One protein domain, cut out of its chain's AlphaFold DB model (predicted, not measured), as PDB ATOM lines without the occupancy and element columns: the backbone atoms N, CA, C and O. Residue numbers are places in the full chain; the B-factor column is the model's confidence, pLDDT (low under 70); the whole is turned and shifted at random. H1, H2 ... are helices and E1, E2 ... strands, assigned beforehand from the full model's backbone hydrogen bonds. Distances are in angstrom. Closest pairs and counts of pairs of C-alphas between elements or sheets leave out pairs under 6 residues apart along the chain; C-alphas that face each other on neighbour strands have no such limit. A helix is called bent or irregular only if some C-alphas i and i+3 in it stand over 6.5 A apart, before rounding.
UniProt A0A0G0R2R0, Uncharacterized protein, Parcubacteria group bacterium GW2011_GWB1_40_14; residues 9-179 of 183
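Overview. This is residues 9 to 179 of the 183 residues of an uncharacterized protein of Parcubacteria group bacterium GW2011_GWB1_40_14 (UniProt A0A0G0R2R0). A small antiparallel sheet, E1 E2 E3, sits at one side of a helical body in which H1 has H2, H5 and H8 packed round it. H4 crosses H2 and also packs on the sheet, while the short helices H3, H6, H7 and H9 lie near the ends of the longer ones. The printed part has 171 residues with nine named helices and three named strands, in the order H1 H2 H3 H4 E1 E2 E3 H5 H6 H7 H8 H9, and its class is mostly helix. The sheet has the order E1, E2, E3. The whole is compact, with a radius of gyration of the C-alphas of 16.2 A and spans of 47 by 42 by 27 A.

Along the chain. The sheet holds E1, residues 108 to 110, E2, residues 113 to 118 and 15.8 A long, and E3, residues 121 to 124 and 10.1 A long. H5, residues 125 to 142 and 25.6 A long, follows E3 directly, from C-alpha 125 at (260.767, 133.107, 323.910). H1, residues 9 to 30, is the longest helix at 31.3 A, begins with C-alpha 9 at (243.879, 131.230, 344.337) and has a kink of 25 degrees near residue 16. H2, residues 37 to 53, measures 24.9 A, and H4, residues 71 to 88, 25.4 A. H3, residues 63 to 68, is irregular, with C-alphas 64 and 67 lying 7.7 A apart. H6, residues 147 to 150, and H7, residues 154 to 157, come before H8, residues 159 to 173, 20.9 A long. H9, residues 176 to 179, ends with C-alpha 179 at (261.505, 142.393, 311.261).

Arrangement. E1, E2 and E3 form a meander, each strand the antiparallel neighbour of the one before. E1 and E2, a hairpin, have N 110 and O 113 within hydrogen-bond range at 2.9 A; E2 and E3, also a hairpin, have N 116 and O 123 at 2.9 A. The pairing is staggered: E2 pairs with E1 over residues 113 to 115 and with E3 over residues 115 to 118. H4 is on the sheet, and the two make two layers, a helix on one face of a sheet; the closest C-alphas of H4 and E3 are those of Lys 79 and Asn 121, 7.0 A apart. H5 only grazes the sheet with residues 125 to 129, H8 with residues 169 to 173, and H9, only just on the sheet with 5 pairs of C-alphas within 10 A, with residues 176 to 179. H2 touches H4 about perpendicular at 73 degrees, with the C-alphas of Arg 49 and Arg 84 closest at 4.7 A. H1 is the hub. H1 and H2, a helical hairpin, touch at a shallow tilt of 21 degrees, opposite ways, the C-alphas of Ala 17 and Arg 47 being closest at 5.8 A. H1, H5 and H8 form an up and down bundle, each helix running against the one before it. Residues 18 to 25 of H1 touch H5, with the C-alphas of Leu 18 and Tyr 133 closest at 6.1 A. Residues 22 to 29 of H1 touch H8 at a steep tilt of 39 degrees, with the C-alphas of Gly 26 and Ile 165 closest at 5.5 A. H6 touches H5, with the C-alphas of Ala 141 and Pro 147 closest at 4.8 A. H7 is close to H1 but not clearly touching, and H3 stands likewise to H4 and H5. Every O i to N i+4 pair is within hydrogen-bond range in H2, H4 and H8, against 17 of 18 in H1, 13 of 14 in H5, and 0 of 2 in H3, which has 2 of 3 O i to N i+3 pairs within range; H6, H7 and H9 are too short for an O i to N i+4 pair.

Size, cuts and confidence. The two C-alphas farthest apart are those of Pro 144 and Glu 177, at 47.1 A. The printed part has no cut. The link from H4 to E1, residues 89 to 107, is long, and its C-alphas lie 15 to 26 A from the mean of all C-alphas. The mean pLDDT of the printed part is 75.0; 53 residues are under 70, among them residues 88 to 113, 116 to 121 and 172 to 179.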
ATOM      1  N   LYS A   9     243.449 129.930 344.851       60.69
ATOM      2  CA  LYS A   9     243.879 131.230 344.337       60.69
ATOM      3  C   LYS A   9     245.271 131.223 343.684       60.69
ATOM      4  O   LYS A   9     245.420 131.778 342.600       60.69
ATOM      5  N   ASN A  10     246.281 130.610 344.303       64.25
ATOM      6  CA  ASN A  10     247.641 130.482 343.767       64.25
ATOM      7  C   ASN A  10     247.686 129.578 342.529       64.25
ATOM      8  O   ASN A  10     248.459 129.822 341.606       64.25
ATOM      9  N   GLU A  11     246.819 128.575 342.460       66.19
ATOM     10  CA  GLU A  11     246.776 127.650 341.330       66.19
ATOM     11  C   GLU A  11     246.160 128.285 340.070       66.19
ATOM     12  O   GLU A  11     246.690 128.152 338.964       66.19
ATOM     13  N   ILE A  12     245.089 129.074 340.233       70.06
ATOM     14  CA  ILE A  12     244.484 129.873 339.148       70.06
ATOM     15  C   ILE A  12     245.483 130.902 338.597       70.06
ATOM     16  O   ILE A  12     245.485 131.205 337.397       70.06
ATOM     17  N   LEU A  13     246.363 131.431 339.451       78.38
ATOM     18  CA  LEU A  13     247.396 132.376 339.037       78.38
ATOM     19  C   LEU A  13     248.429 131.744 338.092       78.38
ATOM     20  O   LEU A  13     248.942 132.461 337.233       78.38
ATOM     21  N   ILE A  14     248.688 130.432 338.170       80.62
ATOM     22  CA  ILE A  14     249.570 129.733 337.216       80.62
ATOM     23  C   ILE A  14     248.959 129.766 335.816       80.62
ATOM     24  O   ILE A  14     249.597 130.197 334.853       80.62
ATOM     25  N   VAL A  15     247.693 129.354 335.706       82.69
ATOM     26  CA  VAL A  15     246.971 129.302 334.429       82.69
ATOM     27  C   VAL A  15     246.809 130.714 333.847       82.69
ATOM     28  O   VAL A  15     246.989 130.929 332.649       82.69
ATOM     29  N   THR A  16     246.551 131.703 334.704       82.12
ATOM     30  CA  THR A  16     246.417 133.110 334.303       82.12
ATOM     31  C   THR A  16     247.750 133.708 333.843       82.12
ATOM     32  O   THR A  16     247.775 134.446 332.857       82.12
ATOM     33  N   ALA A  17     248.867 133.384 334.507       83.75
ATOM     34  CA  ALA A  17     250.202 133.808 334.083       83.75
ATOM     35  C   ALA A  17     250.570 133.207 332.719       83.75
ATOM     36  O   ALA A  17     251.027 133.934 331.839       83.75
ATOM     37  N   LEU A  18     250.291 131.915 332.517       86.06
ATOM     38  CA  LEU A  18     250.476 131.229 331.236       86.06
ATOM     39  C   LEU A  18     249.626 131.848 330.121       86.06
ATOM     40  O   LEU A  18     250.144 132.117 329.039       86.06
ATOM     41  N   SER A  19     248.349 132.126 330.395       86.00
ATOM     42  CA  SER A  19     247.469 132.813 329.445       86.00
ATOM     43  C   SER A  19     247.982 134.215 329.123       86.00
ATOM     44  O   SER A  19     248.054 134.579 327.960       86.00
ATOM     45  N   SER A  20     248.402 134.989 330.127       87.56
ATOM     46  CA  SER A  20     248.932 136.341 329.911       87.56
ATOM     47  C   SER A  20     250.181 136.340 329.029       87.56
ATOM     48  O   SER A  20     250.367 137.259 328.236       87.56
ATOM     49  N   CYS A  21     251.042 135.322 329.142       87.19
ATOM     50  CA  CYS A  21     252.183 135.171 328.241       87.19
ATOM     51  C   CYS A  21     251.740 134.995 326.781       87.19
ATOM     52  O   CYS A  21     252.366 135.575 325.896       87.19
ATOM     53  N   LEU A  22     250.663 134.241 326.521       86.38
ATOM     54  CA  LEU A  22     250.105 134.121 325.171       86.38
ATOM     55  C   LEU A  22     249.543 135.451 324.674       86.38
ATOM     56  O   LEU A  22     249.891 135.857 323.572       86.38
ATOM     57  N   ASP A  23     248.765 136.159 325.489       86.81
ATOM     58  CA  ASP A  23     248.156 137.439 325.105       86.81
ATOM     59  C   ASP A  23     249.231 138.460 324.699       86.81
ATOM     60  O   ASP A  23     249.118 139.149 323.684       86.81
ATOM     61  N   ILE A  24     250.328 138.513 325.462       85.81
ATOM     62  CA  ILE A  24     251.477 139.377 325.172       85.81
ATOM     63  C   ILE A  24     252.150 138.982 323.851       85.81
ATOM     64  O   ILE A  24     252.492 139.861 323.058       85.81
ATOM     65  N   LEU A  25     252.323 137.680 323.582       81.88
ATOM     66  CA  LEU A  25     252.839 137.213 322.291       81.88
ATOM     67  C   LEU A  25     251.890 137.568 321.140       81.88
ATOM     68  O   LEU A  25     252.356 137.966 320.073       81.88
ATOM     69  N   GLY A  26     250.578 137.472 321.358       81.69
ATOM     70  CA  GLY A  26     249.558 137.881 320.398       81.69
ATOM     71  C   GLY A  26     249.692 139.351 320.034       81.69
ATOM     72  O   GLY A  26     249.876 139.672 318.859       81.69
ATOM     73  N   LEU A  27     249.743 140.229 321.033       82.81
ATOM     74  CA  LEU A  27     249.978 141.657 320.822       82.81
ATOM     75  C   LEU A  27     251.303 141.907 320.092       82.81
ATOM     76  O   LEU A  27     251.336 142.647 319.110       82.81
ATOM     77  N   ALA A  28     252.392 141.248 320.501       78.19
ATOM     78  CA  ALA A  28     253.694 141.412 319.853       78.19
ATOM     79  C   ALA A  28     253.651 141.052 318.354       78.19
ATOM     80  O   ALA A  28     254.289 141.725 317.538       78.19
ATOM     81  N   THR A  29     252.852 140.044 317.975       75.12
ATOM     82  CA  THR A  29     252.648 139.684 316.562       75.12
ATOM     83  C   THR A  29     251.878 140.730 315.774       75.12
ATOM     84  O   THR A  29     252.207 140.980 314.614       75.12
ATOM     85  N   GLU A  30     250.872 141.358 316.383       79.00
ATOM     86  CA  GLU A  30     250.064 142.395 315.739       79.00
ATOM     87  C   GLU A  30     250.891 143.645 315.466       79.00
ATOM     88  O   GLU A  30     250.818 144.218 314.378       79.00
ATOM     89  N   PHE A  31     251.769 144.001 316.406       73.62
ATOM     90  CA  PHE A  31     252.737 145.079 316.229       73.62
ATOM     91  C   PHE A  31     253.911 144.709 315.315       73.62
ATOM     92  O   PHE A  31     254.776 145.558 315.095       73.62
ATOM     93  N   GLN A  32     253.961 143.477 314.787       71.44
ATOM     94  CA  GLN A  32     255.047 142.950 313.949       71.44
ATOM     95  C   GLN A  32     256.438 143.212 314.536       71.44
ATOM     96  O   GLN A  32     257.393 143.460 313.803       71.44
ATOM     97  N   PHE A  33     256.546 143.192 315.865       68.19
ATOM     98  CA  PHE A  33     257.782 143.501 316.580       68.19
ATOM     99  C   PHE A  33     258.385 144.891 316.270       68.19
ATOM    100  O   PHE A  33     259.600 145.069 316.270       68.19
ATOM    101  N   SER A  34     257.538 145.894 316.021       65.06
ATOM    102  CA  SER A  34     257.936 147.286 315.760       65.06
ATOM    103  C   SER A  34     258.369 148.072 317.015       65.06
ATOM    104  O   SER A  34     258.383 147.558 318.140       65.06
ATOM    105  N   LYS A  35     258.748 149.347 316.842       60.53
ATOM    106  CA  LYS A  35     259.201 150.241 317.921       60.53
ATOM    107  C   LYS A  35     258.167 150.305 319.061       60.53
ATOM    108  O   LYS A  35     257.041 150.740 318.852       60.53
ATOM    109  N   GLY A  36     258.564 149.885 320.266       63.09
ATOM    110  CA  GLY A  36     257.685 149.770 321.444       63.09
ATOM    111  C   GLY A  36     257.414 148.329 321.895       63.09
ATOM    112  O   GLY A  36     256.976 148.118 323.022       63.09
ATOM    113  N   THR A  37     257.768 147.328 321.085       70.06
ATOM    114  CA  THR A  37     257.615 145.908 321.457       70.06
ATOM    115  C   THR A  37     258.478 145.525 322.668       70.06
ATOM    116  O   THR A  37     258.121 144.618 323.412       70.06
ATOM    117  N   ASN A  38     259.550 146.271 322.961       68.19
ATOM    118  CA  ASN A  38     260.363 146.095 324.173       68.19
ATOM    119  C   ASN A  38     259.520 146.073 325.458       68.19
ATOM    120  O   ASN A  38     259.737 145.200 326.293       68.19
ATOM    121  N   TYR A  39     258.498 146.928 325.573       70.94
ATOM    122  CA  TYR A  39     257.605 146.946 326.738       70.94
ATOM    123  C   TYR A  39     256.759 145.669 326.862       70.94
ATOM    124  O   TYR A  39     256.441 145.224 327.968       70.94
ATOM    125  N   LEU A  40     256.404 145.051 325.729       76.19
ATOM    126  CA  LEU A  40     255.704 143.766 325.709       76.19
ATOM    127  C   LEU A  40     256.631 142.653 326.196       76.19
ATOM    128  O   LEU A  40     256.218 141.830 327.006       76.19
ATOM    129  N   PHE A  41     257.900 142.663 325.794       73.75
ATOM    130  CA  PHE A  41     258.874 141.687 326.277       73.75
ATOM    131  C   PHE A  41     259.243 141.881 327.747       73.75
ATOM    132  O   PHE A  41     259.337 140.900 328.476       73.75
ATOM    133  N   GLU A  42     259.372 143.117 328.227       73.25
ATOM    134  CA  GLU A  42     259.512 143.402 329.662       73.25
ATOM    135  C   GLU A  42     258.314 142.861 330.454       73.25
ATOM    136  O   GLU A  42     258.479 142.171 331.463       73.25
ATOM    137  N   SER A  43     257.099 143.089 329.948       80.12
ATOM    138  CA  SER A  43     255.878 142.525 330.530       80.12
ATOM    139  C   SER A  43     255.908 140.995 330.524       80.12
ATOM    140  O   SER A  43     255.537 140.363 331.515       80.12
ATOM    141  N   LEU A  44     256.399 140.390 329.441       80.31
ATOM    142  CA  LEU A  44     256.560 138.946 329.314       80.31
ATOM    143  C   LEU A  44     257.535 138.401 330.358       80.31
ATOM    144  O   LEU A  44     257.216 137.430 331.038       80.31
ATOM    145  N   PHE A  45     258.675 139.061 330.561       76.56
ATOM    146  CA  PHE A  45     259.650 138.692 331.588       76.56
ATOM    147  C   PHE A  45     259.063 138.727 332.994       76.56
ATOM    148  O   PHE A  45     259.304 137.812 333.781       76.56
ATOM    149  N   ILE A  46     258.244 139.732 333.309       79.44
ATOM    150  CA  ILE A  46     257.548 139.802 334.599       79.44
ATOM    151  C   ILE A  46     256.614 138.595 334.773       79.44
ATOM    152  O   ILE A  46     256.579 137.988 335.847       79.44
ATOM    153  N   ARG A  47     255.881 138.198 333.723       85.25
ATOM    154  CA  ARG A  47     254.998 137.018 333.771       85.25
ATOM    155  C   ARG A  47     255.777 135.709 333.885       85.25
ATOM    156  O   ARG A  47     255.414 134.873 334.709       85.25
ATOM    157  N   LEU A  48     256.875 135.561 333.149       80.94
ATOM    158  CA  LEU A  48     257.772 134.407 333.243       80.94
ATOM    159  C   LEU A  48     258.417 134.294 334.633       80.94
ATOM    160  O   LEU A  48     258.481 133.202 335.191       80.94
ATOM    161  N   ARG A  49     258.793 135.418 335.254       79.00
ATOM    162  CA  ARG A  49     259.254 135.465 336.650       79.00
ATOM    163  C   ARG A  49     258.170 135.007 337.626       79.00
ATOM    164  O   ARG A  49     258.480 134.305 338.585       79.00
ATOM    165  N   HIS A  50     256.922 135.429 337.434       80.62
ATOM    166  CA  HIS A  50     255.817 134.960 338.275       80.62
ATOM    167  C   HIS A  50     255.588 133.460 338.097       80.62
ATOM    168  O   HIS A  50     255.350 132.769 339.079       80.62
ATOM    169  N   LEU A  51     255.721 132.948 336.873       83.94
ATOM    170  CA  LEU A  51     255.631 131.517 336.609       83.94
ATOM    171  C   LEU A  51     256.758 130.740 337.311       83.94
ATOM    172  O   LEU A  51     256.497 129.723 337.944       83.94
ATOM    173  N   ALA A  52     257.986 131.259 337.280       82.88
ATOM    174  CA  ALA A  52     259.145 130.661 337.942       82.88
ATOM    175  C   ALA A  52     258.983 130.504 339.461       82.88
ATOM    176  O   ALA A  52     259.575 129.607 340.055       82.88
ATOM    177  N   TYR A  53     258.178 131.358 340.107       80.25
ATOM    178  CA  TYR A  53     257.876 131.231 341.536       80.25
ATOM    179  C   TYR A  53     257.297 129.854 341.874       80.25
ATOM    180  O   TYR A  53     257.645 129.275 342.897       80.25
ATOM    181  N   TYR A  54     256.486 129.295 340.975       80.38
ATOM    182  CA  TYR A  54     255.873 127.986 341.160       80.38
ATOM    183  C   TYR A  54     256.837 126.824 340.949       80.38
ATOM    184  O   TYR A  54     256.411 125.691 341.104       80.38
ATOM    185  N   PHE A  55     258.111 127.065 340.638       78.94
ATOM    186  CA  PHE A  55     259.133 126.027 340.453       78.94
ATOM    187  C   PHE A  55     260.356 126.221 341.362       78.94
ATOM    188  O   PHE A  55     261.291 125.426 341.309       78.94
ATOM    189  N   ILE A  56     260.358 127.260 342.206       76.31
ATOM    190  CA  ILE A  56     261.436 127.540 343.161       76.31
ATOM    191  C   ILE A  56     261.157 126.878 344.512       76.31
ATOM    192  O   ILE A  56     260.096 127.090 345.095       76.31
ATOM    193  N   GLY A  57     262.177 126.204 345.052       68.62
ATOM    194  CA  GLY A  57     262.238 125.764 346.449       68.62
ATOM    195  C   GLY A  57     261.372 124.546 346.775       68.62
ATOM    196  O   GLY A  57     260.436 124.216 346.059       68.62
ATOM    197  N   GLU A  58     261.681 123.872 347.882       66.38
ATOM    198  CA  GLU A  58     261.026 122.615 348.289       66.38
ATOM    199  C   GLU A  58     259.534 122.771 348.627       66.38
ATOM    200  O   GLU A  58     258.785 121.804 348.578       66.38
ATOM    201  N   THR A  59     259.080 123.993 348.916       61.56
ATOM    202  CA  THR A  59     257.676 124.315 349.218       61.56
ATOM    203  C   THR A  59     256.872 124.715 347.979       61.56
ATOM    204  O   THR A  59     255.756 125.220 348.107       61.56
ATOM    205  N   SER A  60     257.443 124.595 346.775       70.62
ATOM    206  CA  SER A  60     256.737 124.994 345.561       70.62
ATOM    207  C   SER A  60     255.544 124.059 345.281       70.62
ATOM    208  O   SER A  60     255.669 122.839 345.390       70.62
ATOM    209  N   PRO A  61     254.415 124.606 344.795       68.06
ATOM    210  CA  PRO A  61     253.247 123.814 344.414       68.06
ATOM    211  C   PRO A  61     253.518 122.736 343.352       68.06
ATOM    212  O   PRO A  61     252.859 121.698 343.319       68.06
ATOM    213  N   LEU A  62     254.467 123.002 342.446       75.31
ATOM    214  CA  LEU A  62     254.741 122.154 341.285       75.31
ATOM    215  C   LEU A  62     256.025 121.345 341.408       75.31
ATOM    216  O   LEU A  62     256.251 120.457 340.587       75.31
ATOM    217  N   ILE A  63     256.861 121.614 342.415       77.50
ATOM    218  CA  ILE A  63     258.144 120.926 342.553       77.50
ATOM    219  C   ILE A  63     257.967 119.440 342.865       77.50
ATOM    220  O   ILE A  63     258.749 118.624 342.389       77.50
ATOM    221  N   GLN A  64     256.889 119.064 343.556       78.44
ATOM    222  CA  GLN A  64     256.531 117.659 343.777       78.44
ATOM    223  C   GLN A  64     256.206 116.899 342.478       78.44
ATOM    224  O   GLN A  64     256.271 115.675 342.438       78.44
ATOM    225  N   TYR A  65     255.907 117.619 341.392       80.38
ATOM    226  CA  TYR A  65     255.646 117.053 340.070       80.38
ATOM    227  C   TYR A  65     256.863 117.138 339.142       80.38
ATOM    228  O   TYR A  65     256.721 116.903 337.942       80.38
ATOM    229  N   LYS A  66     258.059 117.455 339.665       80.44
ATOM    230  CA  LYS A  66     259.287 117.615 338.869       80.44
ATOM    231  C   LYS A  66     259.587 116.382 338.002       80.44
ATOM    232  O   LYS A  66     259.930 116.534 336.835       80.44
ATOM    233  N   ASP A  67     259.329 115.183 338.520       83.62
ATOM    234  CA  ASP A  67     259.544 113.914 337.806       83.62
ATOM    235  C   ASP A  67     258.551 113.669 336.652       83.62
ATOM    236  O   ASP A  67     258.738 112.772 335.830       83.62
ATOM    237  N   MET A  68     257.477 114.462 336.556       84.69
ATOM    238  CA  MET A  68     256.522 114.396 335.444       84.69
ATOM    239  C   MET A  68     256.982 115.179 334.209       84.69
ATOM    240  O   MET A  68     256.331 115.082 333.152       84.69
ATOM    241  N   PHE A  69     258.063 115.952 334.356       83.00
ATOM    242  CA  PHE A  69     258.699 116.727 333.303       83.00
ATOM    243  C   PHE A  69     259.897 115.966 332.715       83.00
ATOM    244  O   PHE A  69     260.638 115.295 333.427       83.00
ATOM    245  N   ASN A  70     260.104 116.065 331.401       84.75
ATOM    246  CA  ASN A  70     261.314 115.544 330.753       84.75
ATOM    247  C   ASN A  70     262.500 116.520 330.882       84.75
ATOM    248  O   ASN A  70     262.338 117.671 331.276       84.75
ATOM    249  N   GLU A  71     263.701 116.080 330.499       85.44
ATOM    250  CA  GLU A  71     264.929 116.888 330.603       85.44
ATOM    251  C   GLU A  71     264.833 118.250 329.902       85.44
ATOM    252  O   GLU A  71     265.309 119.254 330.428       85.44
ATOM    253  N   GLN A  72     264.190 118.312 328.732       81.06
ATOM    254  CA  GLN A  72     264.023 119.567 327.998       81.06
ATOM    255  C   GLN A  72     263.098 120.536 328.747       81.06
ATOM    256  O   GLN A  72     263.355 121.738 328.786       81.06
ATOM    257  N   GLU A  73     262.023 120.021 329.337       82.25
ATOM    258  CA  GLU A  73     261.081 120.793 330.146       82.25
ATOM    259  C   GLU A  73     261.752 121.319 331.411       82.25
ATOM    260  O   GLU A  73     261.634 122.507 331.708       82.25
ATOM    261  N   LEU A  74     262.513 120.468 332.100       84.94
ATOM    262  CA  LEU A  74     263.290 120.848 333.276       84.94
ATOM    263  C   LEU A  74     264.306 121.938 332.944       84.94
ATOM    264  O   LEU A  74     264.338 122.954 333.627       84.94
ATOM    265  N   ALA A  75     265.041 121.801 331.839       83.12
ATOM    266  CA  ALA A  75     265.986 122.822 331.399       83.12
ATOM    267  C   ALA A  75     265.308 124.177 331.128       83.12
ATOM    268  O   ALA A  75     265.890 125.225 331.389       83.12
ATOM    269  N   ILE A  76     264.077 124.188 330.604       80.50
ATOM    270  CA  ILE A  76     263.316 125.432 330.417       80.50
ATOM    271  C   ILE A  76     262.844 125.988 331.768       80.50
ATOM    272  O   ILE A  76     262.946 127.195 331.981       80.50
ATOM    273  N   MET A  77     262.358 125.144 332.684       83.62
ATOM    274  CA  MET A  77     261.967 125.574 334.032       83.62
ATOM    275  C   MET A  77     263.145 126.183 334.793       83.62
ATOM    276  O   MET A  77     262.999 127.264 335.360       83.62
ATOM    277  N   ASP A  78     264.316 125.555 334.727       84.75
ATOM    278  CA  ASP A  78     265.546 126.062 335.335       84.75
ATOM    279  C   ASP A  78     265.911 127.438 334.755       84.75
ATOM    280  O   ASP A  78     266.193 128.367 335.507       84.75
ATOM    281  N   LYS A  79     265.757 127.652 333.438       80.88
ATOM    282  CA  LYS A  79     265.925 128.995 332.852       80.88
ATOM    283  C   LYS A  79     264.925 130.014 333.403       80.88
ATOM    284  O   LYS A  79     265.291 131.170 333.596       80.88
ATOM    285  N   LEU A  80     263.663 129.642 333.634       81.81
ATOM    286  CA  LEU A  80     262.678 130.553 334.236       81.81
ATOM    287  C   LEU A  80     263.069 130.920 335.671       81.81
ATOM    288  O   LEU A  80     262.956 132.085 336.067       81.81
ATOM    289  N   VAL A  81     263.547 129.939 336.438       84.81
ATOM    290  CA  VAL A  81     264.100 130.136 337.783       84.81
ATOM    291  C   VAL A  81     265.290 131.092 337.736       84.81
ATOM    292  O   VAL A  81     265.300 132.066 338.491       84.81
ATOM    293  N   ASP A  82     266.209 130.907 336.792       79.56
ATOM    294  CA  ASP A  82     267.357 131.790 336.587       79.56
ATOM    295  C   ASP A  82     266.924 133.225 336.257       79.56
ATOM    296  O   ASP A  82     267.407 134.161 336.888       79.56
ATOM    297  N   ILE A  83     265.951 133.434 335.354       76.75
ATOM    298  CA  ILE A  83     265.367 134.769 335.078       76.75
ATOM    299  C   ILE A  83     264.833 135.402 336.365       76.75
ATOM    300  O   ILE A  83     264.982 136.607 336.611       76.75
ATOM    301  N   ARG A  84     264.149 134.608 337.191       80.06
ATOM    302  CA  ARG A  84     263.589 135.093 338.446       80.06
ATOM    303  C   ARG A  84     264.688 135.494 339.419       80.06
ATOM    304  O   ARG A  84     264.604 136.597 339.951       80.06
ATOM    305  N   ILE A  85     265.681 134.643 339.646       78.75
ATOM    306  CA  ILE A  85     266.825 134.939 340.519       78.75
ATOM    307  C   ILE A  85     267.523 136.206 340.020       78.75
ATOM    308  O   ILE A  85     267.747 137.141 340.792       78.75
ATOM    309  N   ALA A  86     267.732 136.278 338.709       73.88
ATOM    310  CA  ALA A  86     268.374 137.391 338.051       73.88
ATOM    311  C   ALA A  86     267.655 138.728 338.193       73.88
ATOM    312  O   ALA A  86     268.266 139.778 338.384       73.88
ATOM    313  N   SER A  87     266.335 138.710 338.129       71.94
ATOM    314  CA  SER A  87     265.538 139.929 338.229       71.94
ATOM    315  C   SER A  87     265.182 140.317 339.668       71.94
ATOM    316  O   SER A  87     264.665 141.415 339.885       71.94
ATOM    317  N   ALA A  88     265.345 139.424 340.651       68.75
ATOM    318  CA  ALA A  88     264.731 139.587 341.973       68.75
ATOM    319  C   ALA A  88     265.703 139.771 343.142       68.75
ATOM    320  O   ALA A  88     265.276 140.351 344.138       68.75
ATOM    321  N   HIS A  89     266.947 139.284 343.067       67.38
ATOM    322  CA  HIS A  89     267.831 139.249 344.236       67.38
ATOM    323  C   HIS A  89     269.064 140.145 344.053       67.38
ATOM    324  O   HIS A  89     269.936 139.782 343.272       67.38
ATOM    325  N   PRO A  90     269.196 141.272 344.781       64.31
ATOM    326  CA  PRO A  90     270.309 142.217 344.617       64.31
ATOM    327  C   PRO A  90     271.703 141.641 344.876       64.31
ATOM    328  O   PRO A  90     272.679 142.275 344.517       64.31
ATOM    329  N   GLU A  91     271.803 140.478 345.519       65.69
ATOM    330  CA  GLU A  91     273.081 139.816 345.824       65.69
ATOM    331  C   GLU A  91     273.297 138.528 345.016       65.69
ATOM    332  O   GLU A  91     274.305 137.850 345.188       65.69
ATOM    333  N   ALA A  92     272.350 138.130 344.155       66.38
ATOM    334  CA  ALA A  92     272.558 136.925 343.360       66.38
ATOM    335  C   ALA A  92     273.676 137.156 342.342       66.38
ATOM    336  O   ALA A  92     273.632 138.113 341.582       66.38
ATOM    337  N   ASN A  93     274.627 136.230 342.224       65.69
ATOM    338  CA  ASN A  93     275.706 136.312 341.223       65.69
ATOM    339  C   ASN A  93     275.199 136.562 339.794       65.69
ATOM    340  O   ASN A  93     275.928 137.048 338.936       65.69
ATOM    341  N   GLN A  94     273.939 136.210 339.558       65.12
ATOM    342  CA  GLN A  94     273.238 136.426 338.320       65.12
ATOM    343  C   GLN A  94     272.208 137.569 338.380       65.12
ATOM    344  O   GLN A  94     271.278 137.484 337.609       65.12
ATOM    345  N   HIS A  95     272.308 138.632 339.192       67.88
ATOM    346  CA  HIS A  95     271.315 139.729 339.225       67.88
ATOM    347  C   HIS A  95     271.497 140.848 338.172       67.88
ATOM    348  O   HIS A  95     272.614 141.260 337.912       67.88
ATOM    349  N   TRP A  96     270.431 141.447 337.619       68.12
ATOM    350  CA  TRP A  96     270.516 142.441 336.514       68.12
ATOM    351  C   TRP A  96     271.367 143.685 336.796       68.12
ATOM    352  O   TRP A  96     271.890 144.301 335.875       68.12
ATOM    353  N   LEU A  97     271.483 144.065 338.066       63.09
ATOM    354  CA  LEU A  97     272.349 145.165 338.504       63.09
ATOM    355  C   LEU A  97     273.828 144.749 338.690       63.09
ATOM    356  O   LEU A  97     274.621 145.563 339.150       63.09
ATOM    357  N   ASN A  98     274.191 143.489 338.422       66.25
ATOM    358  CA  ASN A  98     275.529 142.946 338.651       66.25
ATOM    359  C   ASN A  98     276.423 143.309 337.466       66.25
ATOM    360  O   ASN A  98     276.063 143.069 336.315       66.25
ATOM    361  N   GLU A  99     277.609 143.841 337.746       61.06
ATOM    362  CA  GLU A  99     278.562 144.283 336.724       61.06
ATOM    363  C   GLU A  99     279.095 143.152 335.827       61.06
ATOM    364  O   GLU A  99     279.532 143.405 334.705       61.06
ATOM    365  N   HIS A 100     279.027 141.896 336.278       61.53
ATOM    366  CA  HIS A 100     279.462 140.729 335.504       61.53
ATOM    367  C   HIS A 100     278.392 140.187 334.558       61.53
ATOM    368  O   HIS A 100     278.649 139.252 333.793       61.53
ATOM    369  N   ILE A 101     277.189 140.755 334.595       56.19
ATOM    370  CA  ILE A 101     276.091 140.302 333.762       56.19
ATOM    371  C   ILE A 101     276.036 141.116 332.502       56.19
ATOM    372  O   ILE A 101     275.751 142.309 332.481       56.19
ATOM    373  N   MET A 102     276.259 140.399 331.414       54.19
ATOM    374  CA  MET A 102     276.114 140.932 330.085       54.19
ATOM    375  C   MET A 102     274.706 140.622 329.586       54.19
ATOM    376  O   MET A 102     274.357 139.466 329.336       54.19
ATOM    377  N   ILE A 103     273.906 141.671 329.412       53.66
ATOM    378  CA  ILE A 103     272.776 141.642 328.484       53.66
ATOM    379  C   ILE A 103     273.365 141.989 327.114       53.66
ATOM    380  O   ILE A 103     273.489 143.155 326.743       53.66
ATOM    381  N   SER A 104     273.850 140.977 326.401       47.53
ATOM    382  CA  SER A 104     274.510 141.144 325.106       47.53
ATOM    383  C   SER A 104     273.507 141.067 323.963       47.53
ATOM    384  O   SER A 104     272.936 140.007 323.724       47.53
ATOM    385  N   GLY A 105     273.365 142.168 323.215       46.59
ATOM    386  CA  GLY A 105     272.518 142.239 322.024       46.59
ATOM    387  C   GLY A 105     271.031 142.202 322.374       46.59
ATOM    388  O   GLY A 105     270.522 141.217 322.899       46.59
ATOM    389  N   GLY A 106     270.317 143.286 322.065       57.88
ATOM    390  CA  GLY A 106     268.855 143.289 322.110       57.88
ATOM    391  C   GLY A 106     268.264 142.127 321.302       57.88
ATOM    392  O   GLY A 106     268.952 141.532 320.479       57.88
ATOM    393  N   MET A 107     267.001 141.807 321.583       61.34
ATOM    394  CA  MET A 107     266.210 140.743 320.947       61.34
ATOM    395  C   MET A 107     266.696 140.343 319.554       61.34
ATOM    396  O   MET A 107     266.582 141.111 318.598       61.34
ATOM    397  N   ASN A 108     267.205 139.119 319.441       66.38
ATOM    398  CA  ASN A 108     267.695 138.598 318.177       66.38
ATOM    399  C   ASN A 108     266.650 137.674 317.572       66.38
ATOM    400  O   ASN A 108     266.250 136.688 318.185       66.38
ATOM    401  N   PHE A 109     266.241 137.955 316.338       65.56
ATOM    402  CA  PHE A 109     265.433 137.010 315.579       65.56
ATOM    403  C   PHE A 109     266.346 135.939 314.986       65.56
ATOM    404  O   PHE A 109     267.118 136.215 314.068       65.56
ATOM    405  N   LYS A 110     266.271 134.717 315.515       64.62
ATOM    406  CA  LYS A 110     267.106 133.590 315.085       64.62
ATOM    407  C   LYS A 110     266.277 132.318 314.991       64.62
ATOM    408  O   LYS A 110     265.453 132.062 315.856       64.62
ATOM    409  N   ASP A 111     266.486 131.541 313.927       64.44
ATOM    410  CA  ASP A 111     265.802 130.258 313.680       64.44
ATOM    411  C   ASP A 111     264.270 130.344 313.775       64.44
ATOM    412  O   ASP A 111     263.582 129.393 314.153       64.44
ATOM    413  N   GLY A 112     263.743 131.517 313.429       62.09
ATOM    414  CA  GLY A 112     262.338 131.827 313.572       62.09
ATOM    415  C   GLY A 112     261.855 131.839 315.023       62.09
ATOM    416  O   GLY A 112     260.807 131.275 315.319       62.09
ATOM    417  N   ASP A 113     262.618 132.462 315.916       68.31
ATOM    418  CA  ASP A 113     262.262 132.744 317.306       68.31
ATOM    419  C   ASP A 113     262.897 134.072 317.755       68.31
ATOM    420  O   ASP A 113     263.778 134.604 317.076       68.31
ATOM    421  N   VAL A 114     262.460 134.599 318.897       72.69
ATOM    422  CA  VAL A 114     263.114 135.702 319.602       72.69
ATOM    423  C   VAL A 114     264.062 135.100 320.628       72.69
ATOM    424  O   VAL A 114     263.648 134.644 321.697       72.69
ATOM    425  N   GLU A 115     265.345 135.100 320.286       76.06
ATOM    426  CA  GLU A 115     266.424 134.742 321.190       76.06
ATOM    427  C   GLU A 115     266.750 135.943 322.086       76.06
ATOM    428  O   GLU A 115     267.075 137.034 321.602       76.06
ATOM    429  N   ILE A 116     266.697 135.731 323.400       69.75
ATOM    430  CA  ILE A 116     267.238 136.669 324.384       69.75
ATOM    431  C   ILE A 116     268.370 135.985 325.139       69.75
ATOM    432  O   ILE A 116     268.223 134.863 325.631       69.75
ATOM    433  N   GLN A 117     269.509 136.674 325.202       69.88
ATOM    434  CA  GLN A 117     270.717 136.194 325.855       69.88
ATOM    435  C   GLN A 117     270.892 136.871 327.212       69.88
ATOM    436  O   GLN A 117     270.780 138.091 327.338       69.88
ATOM    437  N   TYR A 118     271.181 136.055 328.221       64.69
ATOM    438  CA  TYR A 118     271.425 136.485 329.585       64.69
ATOM    439  C   TYR A 118     272.607 135.718 330.179       64.69
ATOM    440  O   TYR A 118     272.464 134.556 330.568       64.69
ATOM    441  N   GLY A 119     273.793 136.329 330.221       67.81
ATOM    442  CA  GLY A 119     275.014 135.585 330.552       67.81
ATOM    443  C   GLY A 119     275.199 134.391 329.603       67.81
ATOM    444  O   GLY A 119     275.245 134.564 328.388       67.81
ATOM    445  N   SER A 120     275.269 133.167 330.141       68.06
ATOM    446  CA  SER A 120     275.313 131.921 329.353       68.06
ATOM    447  C   SER A 120     273.936 131.382 328.941       68.06
ATOM    448  O   SER A 120     273.857 130.478 328.107       68.06
ATOM    449  N   ASN A 121     272.852 131.906 329.519       69.81
ATOM    450  CA  ASN A 121     271.500 131.415 329.295       69.81
ATOM    451  C   ASN A 121     270.891 132.017 328.026       69.81
ATOM    452  O   ASN A 121     271.013 133.211 327.752       69.81
ATOM    453  N   LYS A 122     270.201 131.169 327.258       74.56
ATOM    454  CA  LYS A 122     269.473 131.558 326.045       74.56
ATOM    455  C   LYS A 122     268.022 131.136 326.152       74.56
ATOM    456  O   LYS A 122     267.732 129.953 326.363       74.56
ATOM    457  N   LEU A 123     267.133 132.103 325.980       71.69
ATOM    458  CA  LEU A 123     265.693 131.893 325.938       71.69
ATOM    459  C   LEU A 123     265.206 132.080 324.516       71.69
ATOM    460  O   LEU A 123     265.483 133.111 323.907       71.69
ATOM    461  N   PHE A 124     264.470 131.092 324.025       79.88
ATOM    462  CA  PHE A 124     263.792 131.146 322.739       79.88
ATOM    463  C   PHE A 124     262.321 131.405 323.038       79.88
ATOM    464  O   PHE A 124     261.540 130.474 323.230       79.88
ATOM    465  N   LEU A 125     261.984 132.685 323.217       75.62
ATOM    466  CA  LEU A 125     260.767 133.107 323.910       75.62
ATOM    467  C   LEU A 125     259.508 132.448 323.354       75.62
ATOM    468  O   LEU A 125     258.680 131.955 324.116       75.62
ATOM    469  N   ILE A 126     259.353 132.431 322.035       76.31
ATOM    470  CA  ILE A 126     258.128 131.958 321.401       76.31
ATOM    471  C   ILE A 126     258.003 130.453 321.590       76.31
ATOM    472  O   ILE A 126     256.972 129.968 322.065       76.31
ATOM    473  N   ARG A 127     259.040 129.698 321.218       78.12
ATOM    474  CA  ARG A 127     259.006 128.239 321.296       78.12
ATOM    475  C   ARG A 127     258.897 127.769 322.735       78.12
ATOM    476  O   ARG A 127     258.073 126.895 323.001       78.12
ATOM    477  N   ASP A 128     259.670 128.365 323.636       81.94
ATOM    478  CA  ASP A 128     259.684 127.991 325.044       81.94
ATOM    479  C   ASP A 128     258.307 128.267 325.672       81.94
ATOM    480  O   ASP A 128     257.733 127.364 326.275       81.94
ATOM    481  N   ILE A 129     257.688 129.435 325.443       82.44
ATOM    482  CA  ILE A 129     256.350 129.746 325.987       82.44
ATOM    483  C   ILE A 129     255.272 128.809 325.446       82.44
ATOM    484  O   ILE A 129     254.481 128.277 326.226       82.44
ATOM    485  N   LEU A 130     255.218 128.597 324.127       81.69
ATOM    486  CA  LEU A 130     254.202 127.727 323.528       81.69
ATOM    487  C   LEU A 130     254.356 126.281 324.014       81.69
ATOM    488  O   LEU A 130     253.361 125.587 324.245       81.69
ATOM    489  N   PHE A 131     255.600 125.832 324.179       83.69
ATOM    490  CA  PHE A 131     255.914 124.515 324.706       83.69
ATOM    491  C   PHE A 131     255.487 124.380 326.170       83.69
ATOM    492  O   PHE A 131     254.733 123.460 326.488       83.69
ATOM    493  N   ILE A 132     255.866 125.330 327.033       83.38
ATOM    494  CA  ILE A 132     255.450 125.357 328.441       83.38
ATOM    495  C   ILE A 132     253.923 125.363 328.543       83.38
ATOM    496  O   ILE A 132     253.359 124.541 329.261       83.38
ATOM    497  N   TYR A 133     253.241 126.242 327.804       84.44
ATOM    498  CA  TYR A 133     251.784 126.367 327.834       84.44
ATOM    499  C   TYR A 133     251.092 125.029 327.544       84.44
ATOM    500  O   TYR A 133     250.222 124.593 328.299       84.44
ATOM    501  N   LYS A 134     251.522 124.338 326.481       82.00
ATOM    502  CA  LYS A 134     250.980 123.026 326.115       82.00
ATOM    503  C   LYS A 134     251.272 121.975 327.188       82.00
ATOM    504  O   LYS A 134     250.378 121.226 327.573       82.00
ATOM    505  N   ARG A 135     252.515 121.906 327.666       84.75
ATOM    506  CA  ARG A 135     252.964 120.840 328.574       84.75
ATOM    507  C   ARG A 135     252.425 120.989 329.986       84.75
ATOM    508  O   ARG A 135     252.072 119.986 330.595       84.75
ATOM    509  N   MET A 136     252.256 122.213 330.468       83.44
ATOM    510  CA  MET A 136     251.645 122.480 331.769       83.44
ATOM    511  C   MET A 136     250.213 121.956 331.848       83.44
ATOM    512  O   MET A 136     249.849 121.313 332.830       83.44
ATOM    513  N   ARG A 137     249.421 122.121 330.779       86.12
ATOM    514  CA  ARG A 137     248.077 121.536 330.700       86.12
ATOM    515  C   ARG A 137     248.107 120.006 330.813       86.12
ATOM    516  O   ARG A 137     247.308 119.439 331.554       86.12
ATOM    517  N   ASP A 138     249.038 119.349 330.119       85.12
ATOM    518  CA  ASP A 138     249.206 117.888 330.175       85.12
ATOM    519  C   ASP A 138     249.667 117.407 331.560       85.12
ATOM    520  O   ASP A 138     249.286 116.326 332.008       85.12
ATOM    521  N   VAL A 139     250.530 118.172 332.235       83.44
ATOM    522  CA  VAL A 139     250.984 117.864 333.599       83.44
ATOM    523  C   VAL A 139     249.820 117.973 334.572       83.44
ATOM    524  O   VAL A 139     249.560 117.010 335.283       83.44
ATOM    525  N   PHE A 140     249.044 119.059 334.529       86.12
ATOM    526  CA  PHE A 140     247.848 119.207 335.362       86.12
ATOM    527  C   PHE A 140     246.830 118.091 335.139       86.12
ATOM    528  O   PHE A 140     246.219 117.620 336.087       86.12
ATOM    529  N   ALA A 141     246.671 117.619 333.899       84.19
ATOM    530  CA  ALA A 141     245.737 116.539 333.593       84.19
ATOM    531  C   ALA A 141     246.166 115.190 334.194       84.19
ATOM    532  O   ALA A 141     245.321 114.336 334.450       84.19
ATOM    533  N   ARG A 142     247.476 114.993 334.380       82.19
ATOM    534  CA  ARG A 142     248.076 113.764 334.917       82.19
ATOM    535  C   ARG A 142     248.322 113.836 336.428       82.19
ATOM    536  O   ARG A 142     248.425 112.790 337.058       82.19
ATOM    537  N   ALA A 143     248.454 115.037 336.986       80.88
ATOM    538  CA  ALA A 143     248.690 115.267 338.404       80.88
ATOM    539  C   ALA A 143     247.400 114.983 339.198       80.88
ATOM    540  O   ALA A 143     246.383 115.624 338.926       80.88
ATOM    541  N   PRO A 144     247.412 114.055 340.176       77.94
ATOM    542  CA  PRO A 144     246.208 113.674 340.918       77.94
ATOM    543  C   PRO A 144     245.522 114.834 341.647       77.94
ATOM    544  O   PRO A 144     244.298 114.839 341.763       77.94
ATOM    545  N   GLU A 145     246.293 115.821 342.108       77.19
ATOM    546  CA  GLU A 145     245.787 116.934 342.922       77.19
ATOM    547  C   GLU A 145     245.426 118.174 342.094       77.19
ATOM    548  O   GLU A 145     244.730 119.050 342.590       77.19
ATOM    549  N   LEU A 146     245.850 118.242 340.825       77.81
ATOM    550  CA  LEU A 146     245.664 119.410 339.953       77.81
ATOM    551  C   LEU A 146     244.750 119.208 338.716       77.81
ATOM    552  O   LEU A 146     244.806 120.039 337.797       77.81
ATOM    553  N   PRO A 147     243.882 118.175 338.611       79.62
ATOM    554  CA  PRO A 147     243.153 117.904 337.371       79.62
ATOM    555  C   PRO A 147     242.115 118.985 337.035       79.62
ATOM    556  O   PRO A 147     241.708 119.116 335.878       79.62
ATOM    557  N   HIS A 148     241.676 119.781 338.017       81.44
ATOM    558  CA  HIS A 148     240.810 120.944 337.798       81.44
ATOM    559  C   HIS A 148     241.517 122.047 337.014       81.44
ATOM    560  O   HIS A 148     240.876 122.690 336.182       81.44
ATOM    561  N   LEU A 149     242.831 122.225 337.191       82.81
ATOM    562  CA  LEU A 149     243.594 123.216 336.432       82.81
ATOM    563  C   LEU A 149     243.647 122.867 334.954       82.81
ATOM    564  O   LEU A 149     243.515 123.762 334.127       82.81
ATOM    565  N   ALA A 150     243.736 121.587 334.591       84.69
ATOM    566  CA  ALA A 150     243.666 121.154 333.192       84.69
ATOM    567  C   ALA A 150     242.297 121.410 332.536       84.69
ATOM    568  O   ALA A 150     242.205 121.513 331.309       84.69
ATOM    569  N   LYS A 151     241.243 121.513 333.355       83.62
ATOM    570  CA  LYS A 151     239.856 121.782 332.947       83.62
ATOM    571  C   LYS A 151     239.480 123.264 333.040       83.62
ATOM    572  O   LYS A 151     238.322 123.606 332.818       83.62
ATOM    573  N   HIS A 152     240.426 124.146 333.370       85.12
ATOM    574  CA  HIS A 152     240.154 125.575 333.472       85.12
ATOM    575  C   HIS A 152     239.619 126.123 332.128       85.12
ATOM    576  O   HIS A 152     240.240 125.886 331.088       85.12
ATOM    577  N   PRO A 153     238.510 126.891 332.107       81.38
ATOM    578  CA  PRO A 153     237.834 127.294 330.864       81.38
ATOM    579  C   PRO A 153     238.715 128.133 329.931       81.38
ATOM    580  O   PRO A 153     238.526 128.146 328.717       81.38
ATOM    581  N   VAL A 154     239.732 128.801 330.483       83.31
ATOM    582  CA  VAL A 154     240.697 129.577 329.691       83.31
ATOM    583  C   VAL A 154     241.421 128.734 328.640       83.31
ATOM    584  O   VAL A 154     241.748 129.266 327.587       83.31
ATOM    585  N   TRP A 155     241.628 127.429 328.859       82.81
ATOM    586  CA  TRP A 155     242.291 126.587 327.860       82.81
ATOM    587  C   TRP A 155     241.485 126.507 326.570       82.81
ATOM    588  O   TRP A 155     242.064 126.584 325.489       82.81
ATOM    589  N   GLU A 156     240.162 126.377 326.670       80.88
ATOM    590  CA  GLU A 156     239.268 126.342 325.512       80.88
ATOM    591  C   GLU A 156     239.215 127.713 324.836       80.88
ATOM    592  O   GLU A 156     239.447 127.805 323.631       80.88
ATOM    593  N   LEU A 157     239.042 128.781 325.624       77.94
ATOM    594  CA  LEU A 157     239.014 130.164 325.131       77.94
ATOM    595  C   LEU A 157     240.298 130.547 324.379       77.94
ATOM    596  O   LEU A 157     240.245 131.260 323.380       77.94
ATOM    597  N   LYS A 158     241.447 130.047 324.838       80.44
ATOM    598  CA  LYS A 158     242.769 130.360 324.287       80.44
ATOM    599  C   LYS A 158     243.270 129.345 323.266       80.44
ATOM    600  O   LYS A 158     244.350 129.539 322.723       80.44
ATOM    601  N   THR A 159     242.534 128.267 322.975       79.44
ATOM    602  CA  THR A 159     243.001 127.251 322.013       79.44
ATOM    603  C   THR A 159     243.117 127.831 320.604       79.44
ATOM    604  O   THR A 159     244.150 127.649 319.960       79.44
ATOM    605  N   GLN A 160     242.098 128.558 320.135       77.62
ATOM    606  CA  GLN A 160     242.148 129.183 318.810       77.62
ATOM    607  C   GLN A 160     243.196 130.299 318.763       77.62
ATOM    608  O   GLN A 160     243.998 130.346 317.838       77.62
ATOM    609  N   GLU A 161     243.265 131.125 319.808       79.00
ATOM    610  CA  GLU A 161     244.273 132.180 319.933       79.00
ATOM    611  C   GLU A 161     245.699 131.610 319.911       79.00
ATOM    612  O   GLU A 161     246.548 132.097 319.174       79.00
ATOM    613  N   PHE A 162     245.959 130.516 320.629       80.31
ATOM    614  CA  PHE A 162     247.235 129.804 320.579       80.31
ATOM    615  C   PHE A 162     247.583 129.345 319.156       80.31
ATOM    616  O   PHE A 162     248.726 129.502 318.723       80.31
ATOM    617  N   ILE A 163     246.617 128.773 318.427       80.38
ATOM    618  CA  ILE A 163     246.814 128.322 317.041       80.38
ATOM    619  C   ILE A 163     247.133 129.516 316.136       80.38
ATOM    620  O   ILE A 163     248.105 129.464 315.381       80.38
ATOM    621  N   ASP A 164     246.365 130.597 316.251       80.31
ATOM    622  CA  ASP A 164     246.507 131.796 315.428       80.31
ATOM    623  C   ASP A 164     247.833 132.508 315.698       80.31
ATOM    624  O   ASP A 164     248.549 132.858 314.759       80.31
ATOM    625  N   ILE A 165     248.204 132.673 316.972       77.25
ATOM    626  CA  ILE A 165     249.495 133.232 317.389       77.25
ATOM    627  C   ILE A 165     250.619 132.369 316.839       77.25
ATOM    628  O   ILE A 165     251.526 132.882 316.189       77.25
ATOM    629  N   ARG A 166     250.551 131.048 317.029       74.50
ATOM    630  CA  ARG A 166     251.568 130.125 316.520       74.50
ATOM    631  C   ARG A 166     251.712 130.229 315.001       74.50
ATOM    632  O   ARG A 166     252.841 130.216 314.509       74.50
ATOM    633  N   GLN A 167     250.611 130.347 314.264       78.25
ATOM    634  CA  GLN A 167     250.634 130.474 312.808       78.25
ATOM    635  C   GLN A 167     251.201 131.830 312.365       78.25
ATOM    636  O   GLN A 167     252.141 131.861 311.570       78.25
ATOM    637  N   LYS A 168     250.701 132.940 312.926       75.00
ATOM    638  CA  LYS A 168     251.197 134.301 312.656       75.00
ATOM    639  C   LYS A 168     252.688 134.418 312.953       75.00
ATOM    640  O   LYS A 168     253.430 134.956 312.136       75.00
ATOM    641  N   LEU A 169     253.132 133.871 314.085       70.75
ATOM    642  CA  LEU A 169     254.542 133.796 314.457       70.75
ATOM    643  C   LEU A 169     255.326 132.992 313.428       70.75
ATOM    644  O   LEU A 169     256.276 133.514 312.865       70.75
ATOM    645  N   THR A 170     254.883 131.778 313.098       68.69
ATOM    646  CA  THR A 170     255.536 130.939 312.079       68.69
ATOM    647  C   THR A 170     255.688 131.670 310.740       68.69
ATOM    648  O   THR A 170     256.719 131.547 310.085       68.69
ATOM    649  N   ASP A 171     254.693 132.449 310.322       72.25
ATOM    650  CA  ASP A 171     254.723 133.158 309.042       72.25
ATOM    651  C   ASP A 171     255.534 134.462 309.070       72.25
ATOM    652  O   ASP A 171     256.218 134.767 308.088       72.25
ATOM    653  N   LEU A 172     255.520 135.206 310.183       67.62
ATOM    654  CA  LEU A 172     256.399 136.364 310.405       67.62
ATOM    655  C   LEU A 172     257.870 135.936 310.437       67.62
ATOM    656  O   LEU A 172     258.729 136.565 309.823       67.62
ATOM    657  N   LEU A 173     258.142 134.816 311.097       63.78
ATOM    658  CA  LEU A 173     259.478 134.283 311.333       63.78
ATOM    659  C   LEU A 173     260.108 133.631 310.092       63.78
ATOM    660  O   LEU A 173     261.326 133.501 310.022       63.78
ATOM    661  N   LYS A 174     259.308 133.309 309.066       67.88
ATOM    662  CA  LYS A 174     259.797 132.953 307.720       67.88
ATOM    663  C   LYS A 174     260.370 134.145 306.940       67.88
ATOM    664  O   LYS A 174     260.938 133.928 305.875       67.88
ATOM    665  N   LYS A 175     260.173 135.386 307.407       67.69
ATOM    666  CA  LYS A 175     260.596 136.624 306.721       67.69
ATOM    667  C   LYS A 175     261.385 137.545 307.665       67.69
ATOM    668  O   LYS A 175     260.945 138.671 307.923       67.69
ATOM    669  N   PRO A 176     262.529 137.088 308.209       58.53
ATOM    670  CA  PRO A 176     263.298 137.828 309.213       58.53
ATOM    671  C   PRO A 176     263.725 139.228 308.740       58.53
ATOM    672  O   PRO A 176     263.752 140.173 309.524       58.53
ATOM    673  N   GLU A 177     263.952 139.420 307.440       60.91
ATOM    674  CA  GLU A 177     264.284 140.712 306.829       60.91
ATOM    675  C   GLU A 177     263.188 141.784 306.953       60.91
ATOM    676  O   GLU A 177     263.477 142.975 306.825       60.91
ATOM    677  N   LYS A 178     261.930 141.401 307.204       58.28
ATOM    678  CA  LYS A 178     260.846 142.359 307.477       58.28
ATOM    679  C   LYS A 178     260.861 142.866 308.916       58.28
ATOM    680  O   LYS A 178     260.419 143.984 309.150       58.28
ATOM    681  N   LEU A 179     261.394 142.068 309.838       52.66
ATOM    682  CA  LEU A 179     261.505 142.393 311.261       52.66
ATOM    683  C   LEU A 179     262.697 143.328 311.511       52.66
ATOM    684  O   LEU A 179     262.605 144.270 312.289       52.66
TER     685      LEU A 179